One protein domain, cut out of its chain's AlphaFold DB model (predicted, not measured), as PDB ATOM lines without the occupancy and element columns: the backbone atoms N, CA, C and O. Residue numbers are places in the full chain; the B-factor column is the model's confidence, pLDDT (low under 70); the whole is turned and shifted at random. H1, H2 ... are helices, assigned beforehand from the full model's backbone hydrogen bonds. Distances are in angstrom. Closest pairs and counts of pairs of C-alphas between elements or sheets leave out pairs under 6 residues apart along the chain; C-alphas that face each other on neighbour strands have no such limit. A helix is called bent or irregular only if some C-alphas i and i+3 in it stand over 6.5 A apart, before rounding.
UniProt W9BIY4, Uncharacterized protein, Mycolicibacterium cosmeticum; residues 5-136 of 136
ATOM      1  N   GLU A   5     121.535 175.575 123.256       87.81
ATOM      2  CA  GLU A   5     122.885 175.542 123.832       87.81
ATOM      3  C   GLU A   5     123.556 174.174 123.656       87.81
ATOM      4  O   GLU A   5     124.709 174.104 123.238       87.81
ATOM      5  N   GLU A   6     122.827 173.077 123.881       87.31
ATOM      6  CA  GLU A   6     123.330 171.716 123.662       87.31
ATOM      7  C   GLU A   6     123.636 171.444 122.182       87.31
ATOM      8  O   GLU A   6     124.622 170.778 121.857       87.31
ATOM      9  N   VAL A   7     122.820 171.978 121.265       86.88
ATOM     10  CA  VAL A   7     123.083 171.897 119.820       86.88
ATOM     11  C   VAL A   7     124.353 172.667 119.465       86.88
ATOM     12  O   VAL A   7     125.200 172.125 118.755       86.88
ATOM     13  N   HIS A   8     124.528 173.886 119.979       87.31
ATOM     14  CA  HIS A   8     125.737 174.673 119.732       87.31
ATOM     15  C   HIS A   8     126.993 174.007 120.299       87.31
ATOM     16  O   HIS A   8     127.977 173.879 119.572       87.31
ATOM     17  N   ALA A   9     126.950 173.521 121.542       89.88
ATOM     18  CA  ALA A   9     128.067 172.811 122.163       89.88
ATOM     19  C   ALA A   9     128.447 171.551 121.371       89.88
ATOM     20  O   ALA A   9     129.624 171.294 121.117       89.88
ATOM     21  N   ARG A  10     127.445 170.795 120.902       89.88
ATOM     22  CA  ARG A  10     127.663 169.626 120.043       89.88
ATOM     23  C   ARG A  10     128.301 170.000 118.707       89.88
ATOM     24  O   ARG A  10     129.200 169.299 118.250       89.88
ATOM     25  N   GLN A  11     127.822 171.060 118.058       91.88
ATOM     26  CA  GLN A  11     128.403 171.521 116.801       91.88
ATOM     27  C   GLN A  11     129.853 171.955 116.996       91.88
ATOM     28  O   GLN A  11     130.694 171.584 116.185       91.88
ATOM     29  N   GLU A  12     130.157 172.667 118.081       92.19
ATOM     30  CA  GLU A  12     131.516 173.116 118.377       92.19
ATOM     31  C   GLU A  12     132.470 171.949 118.629       92.19
ATOM     32  O   GLU A  12     133.527 171.885 118.007       92.19
ATOM     33  N   ALA A  13     132.054 170.958 119.422       92.19
ATOM     34  CA  ALA A  13     132.837 169.740 119.625       92.19
ATOM     35  C   ALA A  13     133.156 169.027 118.296       92.19
ATOM     36  O   ALA A  13     134.272 168.546 118.092       92.19
ATOM     37  N   ILE A  14     132.201 168.996 117.358       92.19
ATOM     38  CA  ILE A  14     132.414 168.417 116.026       92.19
ATOM     39  C   ILE A  14     133.366 169.273 115.183       92.19
ATOM     40  O   ILE A  14     134.177 168.705 114.454       92.19
ATOM     41  N   ARG A  15     133.304 170.612 115.274       92.38
ATOM     42  CA  ARG A  15     134.255 171.499 114.579       92.38
ATOM     43  C   ARG A  15     135.683 171.228 115.039       92.38
ATOM     44  O   ARG A  15     136.548 171.013 114.193       92.38
ATOM     45  N   THR A  16     135.906 171.183 116.354       92.75
ATOM     46  CA  THR A  16     137.217 170.884 116.944       92.75
ATOM     47  C   THR A  16     137.716 169.510 116.507       92.75
ATOM     48  O   THR A  16     138.807 169.409 115.953       92.75
ATOM     49  N   ALA A  17     136.892 168.468 116.655       93.00
ATOM     50  CA  ALA A  17     137.271 167.114 116.263       93.00
ATOM     51  C   ALA A  17     137.587 167.008 114.761       93.00
ATOM     52  O   ALA A  17     138.554 166.360 114.371       93.00
ATOM     53  N   LEU A  18     136.802 167.656 113.895       91.50
ATOM     54  CA  LEU A  18     137.045 167.632 112.453       91.50
ATOM     55  C   LEU A  18     138.358 168.336 112.077       91.50
ATOM     56  O   LEU A  18     139.083 167.829 111.224       91.50
ATOM     57  N   ALA A  19     138.679 169.460 112.722       89.69
ATOM     58  CA  ALA A  19     139.944 170.160 112.509       89.69
ATOM     59  C   ALA A  19     141.148 169.318 112.967       89.69
ATOM     60  O   ALA A  19     142.145 169.226 112.250       89.69
ATOM     61  N   GLU A  20     141.043 168.647 114.118       90.75
ATOM     62  CA  GLU A  20     142.070 167.711 114.592       90.75
ATOM     63  C   GLU A  20     142.252 166.536 113.627       90.75
ATOM     64  O   GLU A  20     143.373 166.211 113.247       90.75
ATOM     65  N   ALA A  21     141.156 165.920 113.179       90.31
ATOM     66  CA  ALA A  21     141.215 164.805 112.240       90.31
ATOM     67  C   ALA A  21     141.808 165.208 110.882       90.31
ATOM     68  O   ALA A  21     142.530 164.419 110.273       90.31
ATOM     69  N   GLU A  22     141.533 166.426 110.404       88.62
ATOM     70  CA  GLU A  22     142.178 166.954 109.201       88.62
ATOM     71  C   GLU A  22     143.677 167.143 109.411       88.62
ATOM     72  O   GLU A  22     144.466 166.733 108.560       88.62
ATOM     73  N   HIS A  23     144.078 167.721 110.543       88.31
ATOM     74  CA  HIS A  23     145.487 167.886 110.871       88.31
ATOM     75  C   HIS A  23     146.215 166.535 110.905       88.31
ATOM     76  O   HIS A  23     147.272 166.391 110.292       88.31
ATOM     77  N   GLU A  24     145.620 165.524 111.543       88.50
ATOM     78  CA  GLU A  24     146.165 164.163 111.586       88.50
ATOM     79  C   GLU A  24     146.237 163.506 110.206       88.50
ATOM     80  O   GLU A  24     147.206 162.819 109.885       88.50
ATOM     81  N   TYR A  25     145.234 163.731 109.360       86.62
ATOM     82  CA  TYR A  25     145.241 163.238 107.988       86.62
ATOM     83  C   TYR A  25     146.333 163.902 107.132       86.62
ATOM     84  O   TYR A  25     146.940 163.234 106.295       86.62
ATOM     85  N   GLN A  26     146.591 165.198 107.330       83.88
ATOM     86  CA  GLN A  26     147.640 165.934 106.617       83.88
ATOM     87  C   GLN A  26     149.049 165.602 107.122       83.88
ATOM     88  O   GLN A  26     149.993 165.605 106.331       83.88
ATOM     89  N   SER A  27     149.203 165.345 108.424       80.44
ATOM     90  CA  SER A  27     150.488 165.011 109.048       80.44
ATOM     91  C   SER A  27     150.889 163.556 108.805       80.44
ATOM     92  O   SER A  27     152.078 163.242 108.674       80.44
ATOM     93  N   ALA A  28     149.906 162.660 108.702       69.12
ATOM     94  CA  ALA A  28     150.131 161.292 108.296       69.12
ATOM     95  C   ALA A  28     150.694 161.255 106.868       69.12
ATOM     96  O   ALA A  28     150.248 161.975 105.971       69.12
ATOM     97  N   ARG A  29     151.663 160.362 106.611       61.03
ATOM     98  CA  ARG A  29     152.021 160.015 105.224       61.03
ATOM     99  C   ARG A  29     150.720 159.673 104.498       61.03
ATOM    100  O   ARG A  29     149.854 159.045 105.098       61.03
ATOM    101  N   THR A  30     150.605 160.064 103.230       52.19
ATOM    102  CA  THR A  30     149.384 160.179 102.394       52.19
ATOM    103  C   THR A  30     148.508 158.907 102.264       52.19
ATOM    104  O   THR A  30     147.609 158.851 101.429       52.19
ATOM    105  N   GLN A  31     148.773 157.857 103.040       56.78
ATOM    106  CA  GLN A  31     148.199 156.519 102.979       56.78
ATOM    107  C   GLN A  31     147.797 155.956 104.354       56.78
ATOM    108  O   GLN A  31     147.502 154.766 104.440       56.78
ATOM    109  N   ASP A  32     147.770 156.757 105.426       81.81
ATOM    110  CA  ASP A  32     147.234 156.272 106.702       81.81
ATOM    111  C   ASP A  32     145.710 156.104 106.602       81.81
ATOM    112  O   ASP A  32     144.921 157.052 106.667       81.81
ATOM    113  N   TYR A  33     145.313 154.852 106.373       86.06
ATOM    114  CA  TYR A  33     143.929 154.435 106.218       86.06
ATOM    115  C   TYR A  33     143.069 154.862 107.415       86.06
ATOM    116  O   TYR A  33     141.929 155.286 107.224       86.06
ATOM    117  N   ILE A  34     143.605 154.790 108.636       89.81
ATOM    118  CA  ILE A  34     142.852 155.042 109.870       89.81
ATOM    119  C   ILE A  34     142.511 156.531 109.965       89.81
ATOM    120  O   ILE A  34     141.340 156.878 110.136       89.81
ATOM    121  N   ALA A  35     143.496 157.405 109.736       90.00
ATOM    122  CA  ALA A  35     143.288 158.854 109.708       90.00
ATOM    123  C   ALA A  35     142.252 159.262 108.644       90.00
ATOM    124  O   ALA A  35     141.353 160.062 108.907       90.00
ATOM    125  N   LEU A  36     142.324 158.658 107.449       88.00
ATOM    126  CA  LEU A  36     141.360 158.908 106.375       88.00
ATOM    127  C   LEU A  36     139.930 158.501 106.763       88.00
ATOM    128  O   LEU A  36     138.983 159.214 106.428       88.00
ATOM    129  N   VAL A  37     139.757 157.352 107.420       90.06
ATOM    130  CA  VAL A  37     138.430 156.865 107.825       90.06
ATOM    131  C   VAL A  37     137.831 157.742 108.917       90.06
ATOM    132  O   VAL A  37     136.676 158.138 108.779       90.06
ATOM    133  N   ILE A  38     138.609 158.106 109.940       91.81
ATOM    134  CA  ILE A  38     138.153 158.993 111.022       91.81
ATOM    135  C   ILE A  38     137.719 160.348 110.452       91.81
ATOM    136  O   ILE A  38     136.615 160.818 110.735       91.81
ATOM    137  N   ARG A  39     138.533 160.944 109.570       90.62
ATOM    138  CA  ARG A  39     138.200 162.195 108.876       90.62
ATOM    139  C   ARG A  39     136.904 162.082 108.065       90.62
ATOM    140  O   ARG A  39     136.010 162.913 108.218       90.62
ATOM    141  N   ASP A  40     136.791 161.067 107.204       89.81
ATOM    142  CA  ASP A  40     135.601 160.864 106.365       89.81
ATOM    143  C   ASP A  40     134.338 160.642 107.239       89.81
ATOM    144  O   ASP A  40     133.272 161.170 106.917       89.81
ATOM    145  N   GLY A  41     134.451 159.922 108.362       90.06
ATOM    146  CA  GLY A  41     133.365 159.715 109.330       90.06
ATOM    147  C   GLY A  41     132.937 161.001 110.046       90.06
ATOM    148  O   GLY A  41     131.742 161.290 110.154       90.06
ATOM    149  N   LEU A  42     133.892 161.839 110.458       92.06
ATOM    150  CA  LEU A  42     133.605 163.134 111.085       92.06
ATOM    151  C   LEU A  42     132.943 164.127 110.127       92.06
ATOM    152  O   LEU A  42     132.055 164.868 110.546       92.06
ATOM    153  N   ILE A  43     133.275 164.091 108.833       90.06
ATOM    154  CA  ILE A  43     132.555 164.857 107.803       90.06
ATOM    155  C   ILE A  43     131.073 164.454 107.769       90.06
ATOM    156  O   ILE A  43     130.192 165.314 107.717       90.06
ATOM    157  N   VAL A  44     130.769 163.153 107.834       88.56
ATOM    158  CA  VAL A  44     129.382 162.661 107.880       88.56
ATOM    159  C   VAL A  44     128.681 163.108 109.164       88.56
ATOM    160  O   VAL A  44     127.528 163.545 109.117       88.56
ATOM    161  N   ASN A  45     129.370 163.054 110.305       89.56
ATOM    162  CA  ASN A  45     128.823 163.510 111.581       89.56
ATOM    163  C   ASN A  45     128.553 165.023 111.599       89.56
ATOM    164  O   ASN A  45     127.507 165.436 112.098       89.56
ATOM    165  N   ALA A  46     129.416 165.836 110.986       90.06
ATOM    166  CA  ALA A  46     129.200 167.269 110.806       90.06
ATOM    167  C   ALA A  46     127.934 167.566 109.989       90.06
ATOM    168  O   ALA A  46     127.105 168.373 110.413       90.06
ATOM    169  N   ILE A  47     127.726 166.851 108.877       88.69
ATOM    170  CA  ILE A  47     126.501 166.970 108.067       88.69
ATOM    171  C   ILE A  47     125.266 166.617 108.910       88.69
ATOM    172  O   ILE A  47     124.279 167.352 108.912       88.69
ATOM    173  N   ARG A  48     125.319 165.514 109.666       88.25
ATOM    174  CA  ARG A  48     124.212 165.069 110.533       88.25
ATOM    175  C   ARG A  48     123.930 166.027 111.693       88.25
ATOM    176  O   ARG A  48     122.794 166.093 112.152       88.25
ATOM    177  N   ALA A  49     124.936 166.756 112.165       88.00
ATOM    178  CA  ALA A  49     124.798 167.783 113.198       88.00
ATOM    179  C   ALA A  49     124.327 169.146 112.654       88.00
ATOM    180  O   ALA A  49     124.175 170.096 113.425       88.00
ATOM    181  N   GLY A  50     124.074 169.244 111.346       89.75
ATOM    182  CA  GLY A  50     123.524 170.436 110.706       89.75
ATOM    183  C   GLY A  50     124.562 171.476 110.289       89.75
ATOM    184  O   GLY A  50     124.172 172.598 109.978       89.75
ATOM    185  N   LEU A  51     125.857 171.135 110.264       89.00
ATOM    186  CA  LEU A  51     126.875 172.033 109.712       89.00
ATOM    187  C   LEU A  51     126.696 172.135 108.195       89.00
ATOM    188  O   LEU A  51     126.456 171.142 107.500       89.00
ATOM    189  N   SER A  52     126.851 173.345 107.664       86.62
ATOM    190  CA  SER A  52     126.797 173.571 106.226       86.62
ATOM    191  C   SER A  52     128.044 173.018 105.533       86.62
ATOM    192  O   SER A  52     129.146 172.992 106.083       86.62
ATOM    193  N   GLN A  53     127.907 172.640 104.262       82.38
ATOM    194  CA  GLN A  53     129.054 172.196 103.460       82.38
ATOM    195  C   GLN A  53     130.145 173.268 103.341       82.38
ATOM    196  O   GLN A  53     131.316 172.927 103.206       82.38
ATOM    197  N   LYS A  54     129.771 174.555 103.395       83.88
ATOM    198  CA  LYS A  54     130.718 175.676 103.378       83.88
ATOM    199  C   LYS A  54     131.559 175.709 104.654       83.88
ATOM    200  O   LYS A  54     132.768 175.880 104.563       83.88
ATOM    201  N   GLU A  55     130.934 175.526 105.816       85.25
ATOM    202  CA  GLU A  55     131.652 175.438 107.095       85.25
ATOM    203  C   GLU A  55     132.586 174.226 107.121       85.25
ATOM    204  O   GLU A  55     133.757 174.366 107.458       85.25
ATOM    205  N   ILE A  56     132.102 173.057 106.689       85.94
ATOM    206  CA  ILE A  56     132.913 171.832 106.609       85.94
ATOM    207  C   ILE A  56     134.119 172.035 105.681       85.94
ATOM    208  O   ILE A  56     135.232 171.677 106.046       85.94
ATOM    209  N   GLY A  57     133.921 172.639 104.506       82.00
ATOM    210  CA  GLY A  57     135.013 172.931 103.570       82.00
ATOM    211  C   GLY A  57     136.047 173.920 104.118       82.00
ATOM    212  O   GLY A  57     137.216 173.818 103.776       82.00
ATOM    213  N   GLY A  58     135.647 174.847 104.997       83.81
ATOM    214  CA  GLY A  58     136.577 175.756 105.673       83.81
ATOM    215  C   GLY A  58     137.427 175.081 106.756       83.81
ATOM    216  O   GLY A  58     138.557 175.498 106.984       83.81
ATOM    217  N   LEU A  59     136.899 174.038 107.406       82.25
ATOM    218  CA  LEU A  59     137.610 173.259 108.431       82.25
ATOM    219  C   LEU A  59     138.557 172.213 107.838       82.25
ATOM    220  O   LEU A  59     139.488 171.763 108.499       82.25
ATOM    221  N   VAL A  60     138.299 171.808 106.600       79.25
ATOM    222  CA  VAL A  60     139.007 170.736 105.917       79.25
ATOM    223  C   VAL A  60     139.753 171.359 104.742       79.25
ATOM    224  O   VAL A  60     139.169 171.479 103.663       79.25
ATOM    225  N   SER A  61     140.999 171.805 104.970       65.75
ATOM    226  CA  SER A  61     141.784 172.607 104.015       65.75
ATOM    227  C   SER A  61     141.600 172.126 102.570       65.75
ATOM    228  O   SER A  61     141.826 170.957 102.252       65.75
ATOM    229  N   ASP A  62     141.160 173.033 101.696       56.66
ATOM    230  CA  ASP A  62     140.947 172.822 100.257       56.66
ATOM    231  C   ASP A  62     139.892 171.772  99.842       56.66
ATOM    232  O   ASP A  62     139.846 171.340  98.682       56.66
ATOM    233  N   MET A  63     138.976 171.358 100.728       59.97
ATOM    234  CA  MET A  63     137.828 170.562 100.283       59.97
ATOM    235  C   MET A  63     136.730 171.414  99.642       59.97
ATOM    236  O   MET A  63     135.838 171.957 100.295       59.97
ATOM    237  N   ASN A  64     136.704 171.391  98.313       58.00
ATOM    238  CA  ASN A  64     135.551 171.820  97.527       58.00
ATOM    239  C   ASN A  64     134.355 170.865  97.770       58.00
ATOM    240  O   ASN A  64     134.541 169.691  98.100       58.00
ATOM    241  N   GLN A  65     133.114 171.309  97.529       58.59
ATOM    242  CA  GLN A  65     131.891 170.492  97.718       58.59
ATOM    243  C   GLN A  65     131.951 169.057  97.128       58.59
ATOM    244  O   GLN A  65     131.494 168.119  97.791       58.59
ATOM    245  N   PRO A  66     132.550 168.809  95.941       58.41
ATOM    246  CA  PRO A  66     132.690 167.454  95.402       58.41
ATOM    247  C   PRO A  66     133.532 166.514  96.277       58.41
ATOM    248  O   PRO A  66     133.316 165.298  96.264       58.41
ATOM    249  N   HIS A  67     134.478 167.054  97.051       66.06
ATOM    250  CA  HIS A  67     135.330 166.279  97.949       66.06
ATOM    251  C   HIS A  67     134.562 165.839  99.199       66.06
ATOM    252  O   HIS A  67     134.666 164.672  99.572       66.06
ATOM    253  N   VAL A  68     133.686 166.692  99.747       65.31
ATOM    254  CA  VAL A  68     132.744 166.327 100.827       65.31
ATOM    255  C   VAL A  68     131.845 165.165 100.385       65.31
ATOM    256  O   VAL A  68     131.710 164.156 101.079       65.31
ATOM    257  N   ALA A  69     131.265 165.260  99.184       68.62
ATOM    258  CA  ALA A  69     130.404 164.210  98.642       68.62
ATOM    259  C   ALA A  69     131.166 162.900  98.368       68.62
ATOM    260  O   ALA A  69     130.601 161.807  98.465       68.62
ATOM    261  N   ARG A  70     132.452 162.984  98.005       73.19
ATOM    262  CA  ARG A  70     133.320 161.813  97.836       73.19
ATOM    263  C   ARG A  70     133.668 161.178  99.182       73.19
ATOM    264  O   ARG A  70     133.574 159.959  99.283       73.19
ATOM    265  N   ALA A  71     134.009 161.975 100.193       71.25
ATOM    266  CA  ALA A  71     134.261 161.516 101.557       71.25
ATOM    267  C   ALA A  71     133.052 160.760 102.125       71.25
ATOM    268  O   ALA A  71     133.191 159.619 102.555       71.25
ATOM    269  N   ASN A  72     131.850 161.330 101.988       71.25
ATOM    270  CA  ASN A  72     130.610 160.686 102.420       71.25
ATOM    271  C   ASN A  72     130.377 159.340 101.705       71.25
ATOM    272  O   ASN A  72     130.174 158.314 102.350       71.25
ATOM    273  N   ARG A  73     130.495 159.299 100.368       75.62
ATOM    274  CA  ARG A  73     130.356 158.041  99.608       75.62
ATOM    275  C   ARG A  73     131.368 156.979 100.036       75.62
ATOM    276  O   ARG A  73     131.005 155.811 100.134       75.62
ATOM    277  N   ARG A  74     132.618 157.371 100.301       78.62
ATOM    278  CA  ARG A  74     133.642 156.446 100.804       78.62
ATOM    279  C   ARG A  74     133.315 155.946 102.209       78.62
ATOM    280  O   ARG A  74     133.456 154.755 102.446       78.62
ATOM    281  N   ALA A  75     132.881 156.817 103.120       75.62
ATOM    282  CA  ALA A  75     132.486 156.424 104.474       75.62
ATOM    283  C   ALA A  75     131.357 155.383 104.448       75.62
ATOM    284  O   ALA A  75     131.446 154.367 105.129       75.62
ATOM    285  N   VAL A  76     130.342 155.595 103.602       73.12
ATOM    286  CA  VAL A  76     129.230 154.649 103.428       73.12
ATOM    287  C   VAL A  76     129.720 153.314 102.863       73.12
ATOM    288  O   VAL A  76     129.531 152.288 103.504       73.12
ATOM    289  N   ALA A  77     130.410 153.320 101.719       74.06
ATOM    290  CA  ALA A  77     130.852 152.087 101.061       74.06
ATOM    291  C   ALA A  77     131.828 151.248 101.910       74.06
ATOM    292  O   ALA A  77     131.906 150.034 101.750       74.06
ATOM    293  N   ARG A  78     132.589 151.878 102.817       74.69
ATOM    294  CA  ARG A  78     133.519 151.162 103.702       74.69
ATOM    295  C   ARG A  78     132.818 150.352 104.790       74.69
ATOM    296  O   ARG A  78     133.384 149.365 105.246       74.69
ATOM    297  N   ARG A  79     131.613 150.742 105.211       72.88
ATOM    298  CA  ARG A  79     130.881 149.990 106.242       72.88
ATOM    299  C   ARG A  79     130.509 148.583 105.770       72.88
ATOM    300  O   ARG A  79     130.490 147.676 106.588       72.88
ATOM    301  N   ASP A  80     130.337 148.389 104.466       78.88
ATOM    302  CA  ASP A  80     129.993 147.089 103.882       78.88
ATOM    303  C   ASP A  80     131.186 146.114 103.801       78.88
ATOM    304  O   ASP A  80     130.985 144.915 103.620       78.88
ATOM    305  N   VAL A  81     132.432 146.599 103.929       81.62
ATOM    306  CA  VAL A  81     133.651 145.763 103.827       81.62
ATOM    307  C   VAL A  81     134.269 145.398 105.180       81.62
ATOM    308  O   VAL A  81     135.268 144.679 105.222       81.62
ATOM    309  N   VAL A  82     133.715 145.904 106.286       84.62
ATOM    310  CA  VAL A  82     134.155 145.554 107.643       84.62
ATOM    311  C   VAL A  82     133.316 144.370 108.144       84.62
ATOM    312  O   VAL A  82     132.093 144.485 108.202       84.62
ATOM    313  N   PRO A  83     133.933 143.224 108.501       86.00
ATOM    314  CA  PRO A  83     133.206 142.045 108.964       86.00
ATOM    315  C   PRO A  83     132.359 142.311 110.213       86.00
ATOM    316  O   PRO A  83     132.779 143.033 111.121       86.00
ATOM    317  N   GLY A  84     131.196 141.655 110.296       80.62
ATOM    318  CA  GLY A  84     130.341 141.665 111.484       80.62
ATOM    319  C   GLY A  84     131.072 141.044 112.675       80.62
ATOM    320  O   GLY A  84     131.206 139.829 112.754       80.62
ATOM    321  N   GLY A  85     131.591 141.885 113.564       87.62
ATOM    322  CA  GLY A  85     132.475 141.484 114.662       87.62
ATOM    323  C   GLY A  85     133.673 142.415 114.844       87.62
ATOM    324  O   GLY A  85     134.305 142.383 115.892       87.62
ATOM    325  N   MET A  86     133.955 143.276 113.864       93.50
ATOM    326  CA  MET A  86     134.967 144.326 113.961       93.50
ATOM    327  C   MET A  86     134.323 145.715 113.958       93.50
ATOM    328  O   MET A  86     133.200 145.899 113.490       93.50
ATOM    329  N   VAL A  87     135.058 146.701 114.463       92.62
ATOM    330  CA  VAL A  87     134.636 148.100 114.552       92.62
ATOM    331  C   VAL A  87     135.437 148.939 113.549       92.62
ATOM    332  O   VAL A  87     136.670 148.955 113.622       92.62
ATOM    333  N   PRO A  88     134.780 149.638 112.606       92.38
ATOM    334  CA  PRO A  88     135.433 150.612 111.732       92.38
ATOM    335  C   PRO A  88     136.172 151.700 112.524       92.38
ATOM    336  O   PRO A  88     135.804 152.007 113.652       92.38
ATOM    337  N   ALA A  89     137.205 152.315 111.943       92.44
ATOM    338  CA  ALA A  89     138.053 153.261 112.675       92.44
ATOM    339  C   ALA A  89     137.327 154.525 113.179       92.44
ATOM    340  O   ALA A  89     137.633 154.997 114.269       92.44
ATOM    341  N   ASP A  90     136.364 155.054 112.421       92.56
ATOM    342  CA  ASP A  90     135.516 156.179 112.834       92.56
ATOM    343  C   ASP A  90     134.644 155.804 114.038       92.56
ATOM    344  O   ASP A  90     134.606 156.524 115.035       92.56
ATOM    345  N   ASP A  91     134.010 154.631 113.980       92.62
ATOM    346  CA  ASP A  91     133.193 154.114 115.078       92.62
ATOM    347  C   ASP A  91     134.050 153.783 116.311       92.62
ATOM    348  O   ASP A  91     133.630 154.047 117.434       92.62
ATOM    349  N   ALA A  92     135.256 153.243 116.120       93.19
ATOM    350  CA  ALA A  92     136.188 152.923 117.198       93.19
ATOM    351  C   ALA A  92     136.678 154.191 117.906       93.19
ATOM    352  O   ALA A  92     136.662 154.253 119.136       93.19
ATOM    353  N   GLN A  93     137.043 155.226 117.141       94.31
ATOM    354  CA  GLN A  93     137.401 156.530 117.694       94.31
ATOM    355  C   GLN A  93     136.239 157.104 118.507       94.31
ATOM    356  O   GLN A  93     136.438 157.490 119.657       94.31
ATOM    357  N   GLN A  94     135.018 157.081 117.970       92.00
ATOM    358  CA  GLN A  94     133.847 157.580 118.686       92.00
ATOM    359  C   GLN A  94     133.548 156.780 119.968       92.00
ATOM    360  O   GLN A  94     133.258 157.376 121.004       92.00
ATOM    361  N   GLN A  95     133.619 155.448 119.914       93.88
ATOM    362  CA  GLN A  95     133.355 154.573 121.061       93.88
ATOM    363  C   GLN A  95     134.423 154.684 122.152       93.88
ATOM    364  O   GLN A  95     134.102 154.509 123.323       93.88
ATOM    365  N   SER A  96     135.665 155.010 121.788       92.50
ATOM    366  CA  SER A  96     136.747 155.206 122.758       92.50
ATOM    367  C   SER A  96     136.568 156.444 123.641       92.50
ATOM    368  O   SER A  96     137.207 156.548 124.682       92.50
ATOM    369  N   GLY A  97     135.750 157.415 123.213       91.62
ATOM    370  CA  GLY A  97     135.613 158.715 123.877       91.62
ATOM    371  C   GLY A  97     136.807 159.663 123.687       91.62
ATOM    372  O   GLY A  97     136.737 160.815 124.112       91.62
ATOM    373  N   LEU A  98     137.883 159.223 123.027       92.69
ATOM    374  CA  LEU A  98     139.053 160.048 122.736       92.69
ATOM    375  C   LEU A  98     138.806 160.972 121.540       92.69
ATOM    376  O   LEU A  98     138.134 160.596 120.581       92.69
ATOM    377  N   GLY A  99     139.426 162.153 121.553       92.56
ATOM    378  CA  GLY A  99     139.541 162.992 120.357       92.56
ATOM    379  C   GLY A  99     140.408 162.326 119.273       92.56
ATOM    380  O   GLY A  99     141.220 161.449 119.593       92.56
ATOM    381  N   PRO A 100     140.281 162.723 117.992       92.62
ATOM    382  CA  PRO A 100     141.019 162.113 116.884       92.62
ATOM    383  C   PRO A 100     142.534 162.053 117.087       92.62
ATOM    384  O   PRO A 100     143.125 161.001 116.858       92.62
ATOM    385  N   ALA A 101     143.154 163.130 117.579       92.19
ATOM    386  CA  ALA A 101     144.597 163.158 117.826       92.19
ATOM    387  C   ALA A 101     145.019 162.143 118.905       92.19
ATOM    388  O   ALA A 101     145.943 161.357 118.704       92.19
ATOM    389  N   ALA A 102     144.291 162.094 120.026       93.50
ATOM    390  CA  ALA A 102     144.569 161.162 121.119       93.50
ATOM    391  C   ALA A 102     144.337 159.694 120.719       93.50
ATOM    392  O   ALA A 102     145.084 158.808 121.143       93.50
ATOM    393  N   PHE A 103     143.328 159.430 119.883       94.19
ATOM    394  CA  PHE A 103     143.090 158.101 119.327       94.19
ATOM    395  C   PHE A 103     144.206 157.692 118.356       94.19
ATOM    396  O   PHE A 103     144.732 156.585 118.451       94.19
ATOM    397  N   MET A 104     144.624 158.590 117.458       92.06
ATOM    398  CA  MET A 104     145.734 158.334 116.537       92.06
ATOM    399  C   MET A 104     147.056 158.110 117.275       92.06
ATOM    400  O   MET A 104     147.821 157.226 116.892       92.06
ATOM    401  N   ASP A 105     147.317 158.854 118.351       92.25
ATOM    402  CA  ASP A 105     148.453 158.594 119.235       92.25
ATOM    403  C   ASP A 105     148.379 157.186 119.842       92.25
ATOM    404  O   ASP A 105     149.352 156.441 119.769       92.25
ATOM    405  N   ALA A 106     147.210 156.769 120.343       93.19
ATOM    406  CA  ALA A 106     147.018 155.424 120.885       93.19
ATOM    407  C   ALA A 106     147.294 154.318 119.854       93.19
ATOM    408  O   ALA A 106     147.911 153.303 120.187       93.19
ATOM    409  N   VAL A 107     146.872 154.519 118.604       92.88
ATOM    410  CA  VAL A 107     147.161 153.604 117.492       92.88
ATOM    411  C   VAL A 107     148.666 153.560 117.212       92.88
ATOM    412  O   VAL A 107     149.261 152.484 117.176       92.88
ATOM    413  N   ARG A 108     149.311 154.723 117.049       90.31
ATOM    414  CA  ARG A 108     150.748 154.826 116.725       90.31
ATOM    415  C   ARG A 108     151.639 154.290 117.841       90.31
ATOM    416  O   ARG A 108     152.680 153.702 117.557       90.31
ATOM    417  N   SER A 109     151.230 154.468 119.094       90.88
ATOM    418  CA  SER A 109     151.938 153.966 120.270       90.88
ATOM    419  C   SER A 109     151.659 152.483 120.552       90.88
ATOM    420  O   SER A 109     152.174 151.956 121.535       90.88
ATOM    421  N   GLY A 110     150.799 151.821 119.766       90.88
ATOM    422  CA  GLY A 110     150.423 150.418 119.958       90.88
ATOM    423  C   GLY A 110     149.547 150.151 121.188       90.88
ATOM    424  O   GLY A 110     149.466 149.012 121.639       90.88
ATOM    425  N   ARG A 111     148.893 151.178 121.753       92.31
ATOM    426  CA  ARG A 111     147.920 151.009 122.853       92.31
ATOM    427  C   ARG A 111     146.625 150.349 122.380       92.31
ATOM    428  O   ARG A 111     145.949 149.717 123.185       92.31
ATOM    429  N   ILE A 112     146.305 150.495 121.098       93.75
ATOM    430  CA  ILE A 112     145.251 149.771 120.391       93.75
ATOM    431  C   ILE A 112     145.788 149.339 119.029       93.75
ATOM    432  O   ILE A 112     146.453 150.114 118.341       93.75
ATOM    433  N   GLU A 113     145.516 148.099 118.634       92.69
ATOM    434  CA  GLU A 113     146.061 147.527 117.406       92.69
ATOM    435  C   GLU A 113     144.982 147.431 116.325       92.69
ATOM    436  O   GLU A 113     143.952 146.780 116.500       92.69
ATOM    437  N   ALA A 114     145.229 148.058 115.177       92.50
ATOM    438  CA  ALA A 114     144.366 147.903 114.016       92.50
ATOM    439  C   ALA A 114     144.613 146.539 113.354       92.50
ATOM    440  O   ALA A 114     145.742 146.189 113.012       92.50
ATOM    441  N   LYS A 115     143.544 145.775 113.141       92.44
ATOM    442  CA  LYS A 115     143.567 144.433 112.559       92.44
ATOM    443  C   LYS A 115     143.117 144.474 111.093       92.44
ATOM    444  O   LYS A 115     142.168 145.194 110.767       92.44
ATOM    445  N   PRO A 116     143.752 143.710 110.191       90.81
ATOM    446  CA  PRO A 116     143.317 143.631 108.801       90.81
ATOM    447  C   PRO A 116     141.942 142.959 108.707       90.81
ATOM    448  O   PRO A 116     141.688 141.960 109.376       90.81
ATOM    449  N   THR A 117     141.069 143.463 107.835       88.75
ATOM    450  CA  THR A 117     139.720 142.892 107.642       88.75
ATOM    451  C   THR A 117     139.666 141.767 106.605       88.75
ATOM    452  O   THR A 117     138.599 141.234 106.315       88.75
ATOM    453  N   GLY A 118     140.804 141.441 105.987       84.88
ATOM    454  CA  GLY A 118     140.889 140.569 104.809       84.88
ATOM    455  C   GLY A 118     140.686 141.306 103.480       84.88
ATOM    456  O   GLY A 118     141.071 140.784 102.436       84.88
ATOM    457  N   THR A 119     140.173 142.542 103.501       83.81
ATOM    458  CA  THR A 119     140.156 143.422 102.323       83.81
ATOM    459  C   THR A 119     141.484 144.189 102.229       83.81
ATOM    460  O   THR A 119     141.907 144.787 103.223       83.81
ATOM    461  N   PRO A 120     142.167 144.218 101.065       82.94
ATOM    462  CA  PRO A 120     143.451 144.902 100.922       82.94
ATOM    463  C   PRO A 120     143.400 146.378 101.333       82.94
ATOM    464  O   PRO A 120     142.582 147.148 100.830       82.94
ATOM    465  N   GLY A 121     144.302 146.772 102.236       82.38
ATOM    466  CA  GLY A 121     144.425 148.155 102.706       82.38
ATOM    467  C   GLY A 121     143.302 148.625 103.636       82.38
ATOM    468  O   GLY A 121     143.208 149.822 103.885       82.38
ATOM    469  N   VAL A 122     142.454 147.717 104.130       86.12
ATOM    470  CA  VAL A 122     141.360 148.011 105.063       86.12
ATOM    471  C   VAL A 122     141.689 147.404 106.422       86.12
ATOM    472  O   VAL A 122     141.909 146.196 106.545       86.12
ATOM    473  N   CYS A 123     141.681 148.250 107.447       90.06
ATOM    474  CA  CYS A 123     141.872 147.837 108.831       90.06
ATOM    475  C   CYS A 123     140.649 148.204 109.678       90.06
ATOM    476  O   CYS A 123     139.928 149.153 109.385       90.06
ATOM    477  N   ALA A 124     140.421 147.452 110.740       93.12
ATOM    478  CA  ALA A 124     139.378 147.708 111.723       93.12
ATOM    479  C   ALA A 124     139.890 147.317 113.114       93.12
ATOM    480  O   ALA A 124     141.016 146.845 113.257       93.12
ATOM    481  N   PHE A 125     139.079 147.514 114.141       95.00
ATOM    482  CA  PHE A 125     139.449 147.235 115.525       95.00
ATOM    483  C   PHE A 125     138.564 146.147 116.116       95.00
ATOM    484  O   PHE A 125     137.432 145.951 115.675       95.00
ATOM    485  N   LEU A 126     139.070 145.439 117.122       95.25
ATOM    486  CA  LEU A 126     138.238 144.527 117.895       95.25
ATOM    487  C   LEU A 126     137.432 145.322 118.938       95.25
ATOM    488  O   LEU A 126     137.988 146.219 119.577       95.25
ATOM    489  N   PRO A 127     136.133 145.029 119.137       94.06
ATOM    490  CA  PRO A 127     135.302 145.750 120.102       94.06
ATOM    491  C   PRO A 127     135.844 145.729 121.538       94.06
ATOM    492  O   PRO A 127     135.611 146.659 122.308       94.06
ATOM    493  N   GLU A 128     136.502 144.649 121.949       94.12
ATOM    494  CA  GLU A 128     137.156 144.514 123.253       94.12
ATOM    495  C   GLU A 128     138.345 145.466 123.420       94.12
ATOM    496  O   GLU A 128     138.463 146.088 124.474       94.12
ATOM    497  N   ASP A 129     139.157 145.658 122.379       93.69
ATOM    498  CA  ASP A 129     140.318 146.552 122.419       93.69
ATOM    499  C   ASP A 129     139.878 148.019 122.501       93.69
ATOM    500  O   ASP A 129     140.462 148.816 123.233       93.69
ATOM    501  N   VAL A 130     138.801 148.371 121.787       93.62
ATOM    502  CA  VAL A 130     138.206 149.715 121.843       93.62
ATOM    503  C   VAL A 130     137.675 150.018 123.245       93.62
ATOM    504  O   VAL A 130     137.930 151.096 123.777       93.62
ATOM    505  N   ARG A 131     136.981 149.058 123.871       91.75
ATOM    506  CA  ARG A 131     136.462 149.196 125.243       91.75
ATOM    507  C   ARG A 131     137.580 149.291 126.280       91.75
ATOM    508  O   ARG A 131     137.524 150.120 127.179       91.75
ATOM    509  N   ALA A 132     138.645 148.511 126.121       90.31
ATOM    510  CA  ALA A 132     139.808 148.609 127.000       90.31
ATOM    511  C   ALA A 132     140.494 149.990 126.938       90.31
ATOM    512  O   ALA A 132     141.193 150.371 127.878       90.31
ATOM    513  N   LEU A 133     140.304 150.731 125.840       88.62
ATOM    514  CA  LEU A 133     140.802 152.093 125.679       88.62
ATOM    515  C   LEU A 133     139.919 153.140 126.377       88.62
ATOM    516  O   LEU A 133     140.461 154.138 126.838       88.62
ATOM    517  N   SER A 134     138.599 152.924 126.454       77.69
ATOM    518  CA  SER A 134     137.661 153.845 127.121       77.69
ATOM    519  C   SER A 134     137.707 153.763 128.647       77.69
ATOM    520  O   SER A 134     137.360 154.726 129.323       77.69
ATOM    521  N   ASP A 135     138.122 152.615 129.186       67.81
ATOM    522  CA  ASP A 135     138.128 152.335 130.628       67.81
ATOM    523  C   ASP A 135     139.410 152.820 131.345       67.81
ATOM    524  O   ASP A 135     139.623 152.509 132.520       67.81
ATOM    525  N   ARG A 136     140.288 153.550 130.644       57.03
ATOM    526  CA  ARG A 136     141.580 154.053 131.139       57.03
ATOM    527  C   ARG A 136     141.626 155.572 131.150       57.03
ATOM    528  O   ARG A 136     142.203 156.104 132.123       57.03
TER     529      ARG A 136
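Overview. This is residues 5 to 136 of the 136 residues of an uncharacterized protein of Mycolicibacterium cosmeticum (UniProt W9BIY4). Helix H2 is the core of a rounded helical body; H1 folds back along it to make a helical hairpin, H4 crosses it on another side, and H5 begins close beside it at Ile 38 and points away from it. H3 packs on H1 and H4 near one end of the body, H6 packs on the later part of H1, and H7 packs on H5 away from H2, after a long outlying loop of residues 109 to 126. The printed part has 132 residues, with seven named helices in the order H1 to H7 and no named strand, and the class is all helix. The whole is compact, with a radius of gyration of the C-alphas of 14.3 A and spans of 36 by 32 by 27 A.

Along the chain. H1, residues 5 to 27, is the longest helix, with 23 residues and 33.0 A from first to last C-alpha; it begins at C-alpha 5 at (122.885, 175.542, 123.832). H2, residues 33 to 48, measures 22.8 A and begins at C-alpha 33 at (143.929, 154.435, 106.218). H3, residues 53 to 59, measures 10.0 A. H4, residues 65 to 79, measures 22.2 A. H5, residues 89 to 96, measures 10.4 A, and H6, residues 100 to 108, measures 12.2 A. H7, residues 127 to 134, measures 11.0 A and ends at C-alpha 134 at (137.661, 153.845, 127.121). Of these helices none is bent.

Arrangement. H2 is the hub, touching H1, H3, H4, H5 and H6. H1 and H2 form a helical hairpin at a shallow tilt of 25 degrees, opposite ways, and their closest C-alphas are those of Tyr 25 and Ala 35, 5.1 A apart. H2 and H3 are also a helical hairpin; they only just touch, with 3 pairs of C-alphas within 8 A, the closest those of Ile 43 and Ile 56, 7.1 A apart. H1 touches H3 with residues 15 to 22 alone, at a steep tilt of 57 degrees, and the closest C-alphas are those of Ala 19 and Leu 59, 5.6 A apart. Residues 37 to 44 of H2 touch H4 at a steep tilt of 69 degrees, only just short of about perpendicular; the closest C-alphas, of Asp 40 and Ala 71, are 5.0 A apart. H3 and H4 are about perpendicular, at 88 degrees, and touch, with the closest C-alphas those of Gln 53 and Gln 65, 6.6 A apart. H5 touches H2 about perpendicular, at 74 degrees; the closest C-alphas, of Ile 38 and Asp 90, are 4.3 A apart. H6 touches residues 17 to 24 of H1, with the C-alphas of Ala 21 and Pro 100 closest at 5.4 A. H5 and H6 only just touch, with 3 pairs within 8 A, and only at the corner; their closest C-alphas are those of Gln 93 and Phe 103, 6.1 A apart. H7 touches H5 alone among the helices, with the C-alphas of Ser 96 and Ser 134 closest at 4.7 A. The packing of the helices is mostly crossed, with 2 of 9 touching pairs at a shallow tilt. Every O i to N i+4 pair is within hydrogen-bond range in H1, H2, H3, H5, H6 and H7, and 10 of 11 are in H4.

Size, cuts and confidence. The two C-alphas farthest apart are those of Glu 5 and Gly 118, at 43.7 A. The printed part has no cut and ends at Arg 136, the chain's last residue. The link from H6 to H7 is long, with 18 residues, and in it residues 115 to 116 pair with residues 123 to 124, antiparallel. The mean pLDDT of the printed part is 85.0; it is under 70 at residues 28 to 31, 61 to 69 and 135 to 136.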